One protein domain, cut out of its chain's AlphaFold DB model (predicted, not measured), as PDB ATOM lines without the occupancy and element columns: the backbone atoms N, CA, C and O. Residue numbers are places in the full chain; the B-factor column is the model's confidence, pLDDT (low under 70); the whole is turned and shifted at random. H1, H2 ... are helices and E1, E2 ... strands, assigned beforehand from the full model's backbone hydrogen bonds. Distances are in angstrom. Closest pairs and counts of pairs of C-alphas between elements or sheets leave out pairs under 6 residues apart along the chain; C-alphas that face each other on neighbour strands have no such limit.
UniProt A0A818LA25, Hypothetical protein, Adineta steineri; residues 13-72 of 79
ATOM      1  N   THR A  13     -14.225 -26.039 -10.475       92.38
ATOM      2  CA  THR A  13     -12.839 -25.675 -10.175       92.38
ATOM      3  C   THR A  13     -11.982 -25.684 -11.431       92.38
ATOM      4  O   THR A  13     -12.260 -26.415 -12.381       92.38
ATOM      5  N   GLY A  14     -10.914 -24.890 -11.423       93.75
ATOM      6  CA  GLY A  14      -9.922 -24.901 -12.498       93.75
ATOM      7  C   GLY A  14     -10.401 -24.246 -13.791       93.75
ATOM      8  O   GLY A  14     -10.009 -24.659 -14.885       93.75
ATOM      9  N   GLY A  15     -11.255 -23.235 -13.670       94.00
ATOM     10  CA  GLY A  15     -11.663 -22.414 -14.794       94.00
ATOM     11  C   GLY A  15     -12.789 -21.448 -14.466       94.00
ATOM     12  O   GLY A  15     -13.217 -21.290 -13.318       94.00
ATOM     13  N   TYR A  16     -13.257 -20.777 -15.511       93.44
ATOM     14  CA  TYR A  16     -14.349 -19.824 -15.425       93.44
ATOM     15  C   TYR A  16     -15.157 -19.758 -16.716       93.44
ATOM     16  O   TYR A  16     -14.698 -20.137 -17.790       93.44
ATOM     17  N   TYR A  17     -16.363 -19.210 -16.613       92.31
ATOM     18  CA  TYR A  17     -17.173 -18.876 -17.776       92.31
ATOM     19  C   TYR A  17     -16.819 -17.486 -18.307       92.31
ATOM     20  O   TYR A  17     -16.805 -16.508 -17.553       92.31
ATOM     21  N   THR A  18     -16.586 -17.352 -19.610       91.81
ATOM     22  CA  THR A  18     -16.518 -16.034 -20.259       91.81
ATOM     23  C   THR A  18     -17.883 -15.355 -20.220       91.81
ATOM     24  O   THR A  18     -18.908 -16.034 -20.206       91.81
ATOM     25  N   GLY A  19     -17.913 -14.028 -20.251       88.12
ATOM     26  CA  GLY A  19     -19.152 -13.261 -20.209       88.12
ATOM     27  C   GLY A  19     -18.937 -11.846 -19.698       88.12
ATOM     28  O   GLY A  19     -17.830 -11.487 -19.287       88.12
ATOM     29  N   ASP A  20     -20.014 -11.074 -19.706       89.31
ATOM     30  CA  ASP A  20     -20.033  -9.689 -19.258       89.31
ATOM     31  C   ASP A  20     -19.997  -9.633 -17.738       89.31
ATOM     32  O   ASP A  20     -20.757 -10.327 -17.060       89.31
ATOM     33  N   ILE A  21     -19.121  -8.785 -17.205       86.50
ATOM     34  CA  ILE A  21     -18.977  -8.553 -15.771       86.50
ATOM     35  C   ILE A  21     -19.842  -7.350 -15.400       86.50
ATOM     36  O   ILE A  21     -19.626  -6.254 -15.909       86.50
ATOM     37  N   VAL A  22     -20.782  -7.540 -14.479       80.06
ATOM     38  CA  VAL A  22     -21.599  -6.445 -13.930       80.06
ATOM     39  C   VAL A  22     -20.971  -5.801 -12.712       80.06
ATOM     40  O   VAL A  22     -21.230  -4.635 -12.426       80.06
ATOM     41  N   LEU A  23     -20.161  -6.557 -11.973       76.81
ATOM     42  CA  LEU A  23     -19.537  -6.063 -10.761       76.81
ATOM     43  C   LEU A  23     -18.244  -6.822 -10.475       76.81
ATOM     44  O   LEU A  23     -18.226  -8.051 -10.429       76.81
ATOM     45  N   ALA A  24     -17.168  -6.074 -10.245       65.69
ATOM     46  CA  ALA A  24     -15.964  -6.585  -9.606       65.69
ATOM     47  C   ALA A  24     -16.060  -6.240  -8.116       65.69
ATOM     48  O   ALA A  24     -16.050  -5.066  -7.750       65.69
ATOM     49  N   THR A  25     -16.202  -7.246  -7.256       65.06
ATOM     50  CA  THR A  25     -16.283  -7.039  -5.804       65.06
ATOM     51  C   THR A  25     -15.019  -7.548  -5.132       65.06
ATOM     52  O   THR A  25     -14.617  -8.691  -5.348       65.06
ATOM     53  N   GLY A  26     -14.411  -6.704  -4.300       58.16
ATOM     54  CA  GLY A  26     -13.097  -6.956  -3.706       58.16
ATOM     55  C   GLY A  26     -13.068  -7.856  -2.468       58.16
ATOM     56  O   GLY A  26     -11.978  -8.169  -2.009       58.16
ATOM     57  N   THR A  27     -14.205  -8.275  -1.908       56.84
ATOM     58  CA  THR A  27     -14.197  -8.943  -0.591       56.84
ATOM     59  C   THR A  27     -15.324  -9.958  -0.444       56.84
ATOM     60  O   THR A  27     -16.286  -9.759   0.291       56.84
ATOM     61  N   PHE A  28     -15.189 -11.099  -1.115       65.75
ATOM     62  CA  PHE A  28     -15.833 -12.317  -0.635       65.75
ATOM     63  C   PHE A  28     -14.762 -13.395  -0.513       65.75
ATOM     64  O   PHE A  28     -14.212 -13.876  -1.497       65.75
ATOM     65  N   ASN A  29     -14.463 -13.771   0.725       67.81
ATOM     66  CA  ASN A  29     -13.280 -14.562   1.076       67.81
ATOM     67  C   ASN A  29     -13.410 -16.054   0.703       67.81
ATOM     68  O   ASN A  29     -12.676 -16.890   1.220       67.81
ATOM     69  N   SER A  30     -14.409 -16.415  -0.105       80.75
ATOM     70  CA  SER A  30     -14.677 -17.787  -0.525       80.75
ATOM     71  C   SER A  30     -15.621 -17.829  -1.721       80.75
ATOM     72  O   SER A  30     -16.439 -16.932  -1.934       80.75
ATOM     73  N   SER A  31     -15.585 -18.949  -2.436       82.94
ATOM     74  CA  SER A  31     -16.555 -19.294  -3.473       82.94
ATOM     75  C   SER A  31     -18.012 -19.210  -2.999       82.94
ATOM     76  O   SER A  31     -18.876 -18.718  -3.721       82.94
ATOM     77  N   ALA A  32     -18.286 -19.636  -1.761       84.19
ATOM     78  CA  ALA A  32     -19.613 -19.522  -1.155       84.19
ATOM     79  C   ALA A  32     -20.026 -18.055  -0.958       84.19
ATOM     80  O   ALA A  32     -21.184 -17.697  -1.167       84.19
ATOM     81  N   GLY A  33     -19.067 -17.191  -0.616       86.50
ATOM     82  CA  GLY A  33     -19.277 -15.752  -0.553       86.50
ATOM     83  C   GLY A  33     -19.604 -15.150  -1.922       86.50
ATOM     84  O   GLY A  33     -20.570 -14.397  -2.022       86.50
ATOM     85  N   CYS A  34     -18.882 -15.528  -2.986       87.88
ATOM     86  CA  CYS A  34     -19.206 -15.059  -4.338       87.88
ATOM     87  C   CYS A  34     -20.623 -15.474  -4.761       87.88
ATOM     88  O   CYS A  34     -21.358 -14.665  -5.323       87.88
ATOM     89  N   LEU A  35     -21.026 -16.714  -4.459       86.19
ATOM     90  CA  LEU A  35     -22.378 -17.203  -4.723       86.19
ATOM     91  C   LEU A  35     -23.431 -16.358  -3.992       86.19
ATOM     92  O   LEU A  35     -24.368 -15.863  -4.618       86.19
ATOM     93  N   ALA A  36     -23.258 -16.150  -2.685       84.94
ATOM     94  CA  ALA A  36     -24.184 -15.360  -1.879       84.94
ATOM     95  C   ALA A  36     -24.262 -13.894  -2.342       84.94
ATOM     96  O   ALA A  36     -25.337 -13.291  -2.317       84.94
ATOM     97  N   GLY A  37     -23.138 -13.315  -2.774       84.62
ATOM     98  CA  GLY A  37     -23.090 -11.972  -3.350       84.62
ATOM     99  C   GLY A  37     -23.791 -11.896  -4.707       84.62
ATOM    100  O   GLY A  37     -24.578 -10.978  -4.943       84.62
ATOM    101  N   CYS A  38     -23.599 -12.899  -5.563       85.50
ATOM    102  CA  CYS A  38     -24.281 -12.998  -6.848       85.50
ATOM    103  C   CYS A  38     -25.804 -13.108  -6.671       85.50
ATOM    104  O   CYS A  38     -26.549 -12.354  -7.284       85.50
ATOM    105  N   GLN A  39     -26.285 -13.933  -5.735       82.75
ATOM    106  CA  GLN A  39     -27.719 -14.056  -5.427       82.75
ATOM    107  C   GLN A  39     -28.368 -12.758  -4.911       82.75
ATOM    108  O   GLN A  39     -29.588 -12.595  -4.992       82.75
ATOM    109  N   GLN A  40     -27.572 -11.842  -4.353       82.75
ATOM    110  CA  GLN A  40     -28.023 -10.527  -3.890       82.75
ATOM    111  C   GLN A  40     -27.869  -9.432  -4.952       82.75
ATOM    112  O   GLN A  40     -28.459  -8.359  -4.805       82.75
ATOM    113  N   THR A  41     -27.109  -9.697  -6.013       82.44
ATOM    114  CA  THR A  41     -26.822  -8.744  -7.080       82.44
ATOM    115  C   THR A  41     -27.849  -8.905  -8.199       82.44
ATOM    116  O   THR A  41     -27.904  -9.962  -8.831       82.44
ATOM    117  N   PRO A  42     -28.669  -7.876  -8.487       81.81
ATOM    118  CA  PRO A  42     -29.577  -7.918  -9.624       81.81
ATOM    119  C   PRO A  42     -28.819  -8.235 -10.916       81.81
ATOM    120  O   PRO A  42     -27.731  -7.708 -11.142       81.81
ATOM    121  N   SER A  43     -29.408  -9.085 -11.755       82.94
ATOM    122  CA  SER A  43     -28.842  -9.507 -13.043       82.94
ATOM    123  C   SER A  43     -27.589 -10.388 -12.967       82.94
ATOM    124  O   SER A  43     -27.022 -10.678 -14.013       82.94
ATOM    125  N   CYS A  44     -27.146 -10.843 -11.789       86.88
ATOM    126  CA  CYS A  44     -25.985 -11.732 -11.693       86.88
ATOM    127  C   CYS A  44     -26.351 -13.192 -11.995       86.88
ATOM    128  O   CYS A  44     -26.866 -13.893 -11.131       86.88
ATOM    129  N   ILE A  45     -26.071 -13.681 -13.197       89.38
ATOM    130  CA  ILE A  45     -26.315 -15.077 -13.597       89.38
ATOM    131  C   ILE A  45     -25.104 -15.984 -13.406       89.38
ATOM    132  O   ILE A  45     -25.234 -17.204 -13.461       89.38
ATOM    133  N   GLY A  46     -23.935 -15.413 -13.129       89.94
ATOM    134  CA  GLY A  46     -22.716 -16.167 -12.889       89.94
ATOM    135  C   GLY A  46     -21.746 -15.439 -11.991       89.94
ATOM    136  O   GLY A  46     -21.817 -14.226 -11.818       89.94
ATOM    137  N   TRP A  47     -20.806 -16.182 -11.432       90.88
ATOM    138  CA  TRP A  47     -19.704 -15.608 -10.684       90.88
ATOM    139  C   TRP A  47     -18.432 -16.402 -10.934       90.88
ATOM    140  O   TRP A  47     -18.465 -17.613 -11.153       90.88
ATOM    141  N   ARG A  48     -17.293 -15.721 -10.851       91.69
ATOM    142  CA  ARG A  48     -15.971 -16.348 -10.819       91.69
ATOM    143  C   ARG A  48     -15.114 -15.716  -9.740       91.69
ATOM    144  O   ARG A  48     -15.247 -14.523  -9.480       91.69
ATOM    145  N   ILE A  49     -14.236 -16.503  -9.138       91.19
ATOM    146  CA  ILE A  49     -13.289 -16.065  -8.117       91.19
ATOM    147  C   ILE A  49     -11.864 -16.298  -8.595       91.19
ATOM    148  O   ILE A  49     -11.557 -17.380  -9.087       91.19
ATOM    149  N   ILE A  50     -10.998 -15.300  -8.424       91.44
ATOM    150  CA  ILE A  50      -9.548 -15.496  -8.502       91.44
ATOM    151  C   ILE A  50      -9.103 -16.080  -7.166       91.44
ATOM    152  O   ILE A  50      -9.132 -15.383  -6.150       91.44
ATOM    153  N   VAL A  51      -8.690 -17.347  -7.158       88.31
ATOM    154  CA  VAL A  51      -8.414 -18.087  -5.915       88.31
ATOM    155  C   VAL A  51      -7.231 -17.516  -5.130       88.31
ATOM    156  O   VAL A  51      -7.227 -17.575  -3.906       88.31
ATOM    157  N   SER A  52      -6.242 -16.925  -5.809       88.19
ATOM    158  CA  SER A  52      -5.025 -16.397  -5.176       88.19
ATOM    159  C   SER A  52      -5.245 -15.100  -4.396       88.19
ATOM    160  O   SER A  52      -4.535 -14.847  -3.426       88.19
ATOM    161  N   ILE A  53      -6.221 -14.285  -4.803       87.31
ATOM    162  CA  ILE A  53      -6.500 -12.971  -4.199       87.31
ATOM    163  C   ILE A  53      -7.927 -12.849  -3.651       87.31
ATOM    164  O   ILE A  53      -8.308 -11.783  -3.182       87.31
ATOM    165  N   ASN A  54      -8.719 -13.923  -3.714       86.81
ATOM    166  CA  ASN A  54     -10.117 -13.973  -3.276       86.81
ATOM    167  C   ASN A  54     -11.002 -12.857  -3.864       86.81
ATOM    168  O   ASN A  54     -11.891 -12.325  -3.198       86.81
ATOM    169  N   ALA A  55     -10.763 -12.497  -5.126       87.62
ATOM    170  CA  ALA A  55     -11.539 -11.476  -5.825       87.62
ATOM    171  C   ALA A  55     -12.668 -12.122  -6.632       87.62
ATOM    172  O   ALA A  55     -12.395 -12.969  -7.485       87.62
ATOM    173  N   CYS A  56     -13.915 -11.701  -6.398       89.31
ATOM    174  CA  CYS A  56     -15.068 -12.189  -7.154       89.31
ATOM    175  C   CYS A  56     -15.468 -11.219  -8.260       89.31
ATOM    176  O   CYS A  56     -15.516 -10.001  -8.075       89.31
ATOM    177  N   TYR A  57     -15.869 -11.794  -9.382       89.81
ATOM    178  CA  TYR A  57     -16.478 -11.095 -10.496       89.81
ATOM    179  C   TYR A  57     -17.860 -11.679 -10.722       89.81
ATOM    180  O   TYR A  57     -18.002 -12.887 -10.900       89.81
ATOM    181  N   PHE A  58     -18.865 -10.815 -10.705       89.44
ATOM    182  CA  PHE A  58     -20.253 -11.156 -10.974       89.44
ATOM    183  C   PHE A  58     -20.562 -10.891 -12.431       89.44
ATOM    184  O   PHE A  58     -20.166  -9.862 -12.978       89.44
ATOM    185  N   GLN A  59     -21.270 -11.822 -13.051       89.94
ATOM    186  CA  GLN A  59     -21.500 -11.852 -14.481       89.94
ATOM    187  C   GLN A  59     -22.989 -11.766 -14.789       89.94
ATOM    188  O   GLN A  59     -23.781 -12.469 -14.163       89.94
ATOM    189  N   SER A  60     -23.370 -10.941 -15.767       88.88
ATOM    190  CA  SER A  60     -24.741 -10.916 -16.314       88.88
ATOM    191  C   SER A  60     -24.946 -11.825 -17.508       88.88
ATOM    192  O   SER A  60     -26.084 -12.066 -17.896       88.88
ATOM    193  N   SER A  61     -23.863 -12.333 -18.086       89.69
ATOM    194  CA  SER A  61     -23.901 -13.333 -19.143       89.69
ATOM    195  C   SER A  61     -22.858 -14.416 -18.864       89.69
ATOM    196  O   SER A  61     -21.802 -14.159 -18.285       89.69
ATOM    197  N   ILE A  62     -23.177 -15.652 -19.242       87.50
ATOM    198  CA  ILE A  62     -22.279 -16.806 -19.195       87.50
ATOM    199  C   ILE A  62     -22.267 -17.396 -20.598       87.50
ATOM    200  O   ILE A  62     -23.320 -17.685 -21.161       87.50
ATOM    201  N   MET A  63     -21.072 -17.548 -21.156       90.12
ATOM    202  CA  MET A  63     -20.841 -18.132 -22.471       90.12
ATOM    203  C   MET A  63     -20.024 -19.424 -22.327       90.12
ATOM    204  O   MET A  63     -20.518 -20.415 -21.797       90.12
ATOM    205  N   THR A  64     -18.770 -19.428 -22.781       93.06
ATOM    206  CA  THR A  64     -17.950 -20.640 -22.872       93.06
ATOM    207  C   THR A  64     -17.119 -20.841 -21.610       93.06
ATOM    208  O   THR A  64     -16.698 -19.875 -20.973       93.06
ATOM    209  N   TRP A  65     -16.864 -22.100 -21.258       93.56
ATOM    210  CA  TRP A  65     -15.923 -22.469 -20.205       93.56
ATOM    211  C   TRP A  65     -14.473 -22.344 -20.685       93.56
ATOM    212  O   TRP A  65     -14.113 -22.882 -21.733       93.56
ATOM    213  N   VAL A  66     -13.635 -21.676 -19.897       95.44
ATOM    214  CA  VAL A  66     -12.190 -21.557 -20.112       95.44
ATOM    215  C   VAL A  66     -11.474 -22.237 -18.957       95.44
ATOM    216  O   VAL A  66     -11.722 -21.920 -17.794       95.44
ATOM    217  N   VAL A  67     -10.575 -23.165 -19.289       96.69
ATOM    218  CA  VAL A  67      -9.735 -23.863 -18.311       96.69
ATOM    219  C   VAL A  67      -8.631 -22.921 -17.843       96.69
ATOM    220  O   VAL A  67      -7.804 -22.483 -18.639       96.69
ATOM    221  N   ASP A  68      -8.622 -22.630 -16.547       95.56
ATOM    222  CA  ASP A  68      -7.623 -21.794 -15.885       95.56
ATOM    223  C   ASP A  68      -7.604 -22.121 -14.385       95.56
ATOM    224  O   ASP A  68      -8.559 -21.845 -13.659       95.56
ATOM    225  N   ALA A  69      -6.500 -22.699 -13.907       94.19
ATOM    226  CA  ALA A  69      -6.336 -23.121 -12.514       94.19
ATOM    227  C   ALA A  69      -6.409 -21.968 -11.494       94.19
ATOM    228  O   ALA A  69      -6.581 -22.208 -10.300       94.19
ATOM    229  N   THR A  70      -6.297 -20.720 -11.952       94.00
ATOM    230  CA  THR A  70      -6.405 -19.514 -11.123       94.00
ATOM    231  C   THR A  70      -7.852 -19.217 -10.724       94.00
ATOM    232  O   THR A  70      -8.093 -18.432  -9.802       94.00
ATOM    233  N   TYR A  71      -8.826 -19.821 -11.407       92.94
ATOM    234  CA  TYR A  71     -10.232 -19.504 -11.225       92.94
ATOM    235  C   TYR A  71     -11.053 -20.694 -10.747       92.94
ATOM    236  O   TYR A  71     -10.860 -21.836 -11.162       92.94
ATOM    237  N   ASN A  72     -12.039 -20.377  -9.916       92.62
ATOM    238  CA  ASN A  72     -13.221 -21.208  -9.740       92.62
ATOM    239  C   ASN A  72     -14.443 -20.383 -10.142       92.62
ATOM    240  O   ASN A  72     -14.452 -19.161  -9.977       92.62
TER     241      ASN A  72
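Overview. This is residues 13 to 72 of the 79 residues of the protein "Hypothetical protein" of Adineta steineri (UniProt A0A818LA25). A strongly twisted sheet of five strands curls like part of a barrel, with H1 over one face and the other bare, making two layers. The 60 printed residues run E1, E2, H1, E3, E4, E5; the antiparallel sheet's order is E1, E5, E3, E4, E2. The class is mixed; the whole is compact, with radius of gyration of the C-alphas 10.2 A and spans 27 by 25 by 15 A.

Arrangement. Start at E1, residues 13 to 17: N 15 is 3.0 A from O 68 of E5, residues 65 to 72, which bends by 124 degrees at residue 69. N 72 is 3.1 A from O 49 of E3, residues 46 to 50. E3 and E4, residues 55 to 59, form a hairpin, with N 48 and O 57 2.9 A apart. N 22 of E2, residues 21 to 25, is 2.8 A from O 58 of E4. These pairs are within hydrogen-bond range, as is every O i to N i+4 pair of H1, residues 31 to 40. H1 is on the sheet at height 8.5 A; its closest C-alphas to E4 are Cys 34 and Cys 56, 5.8 A. E2, H1 and E3 make a split strand-helix-strand unit, E4 between its strands, with right-handed crossover.

Along the chain. Find E1's start, C-alpha 13, at (-12.839, -25.675, -10.175). H1 spans 14.4 A, E3 13.9 A. E5 ends at C-alpha 72, (-13.221, -21.208, -9.740).

Size, cuts and confidence. The printed part has no cut; its five links are tight. Residues 24 to 29 have pLDDT under 70.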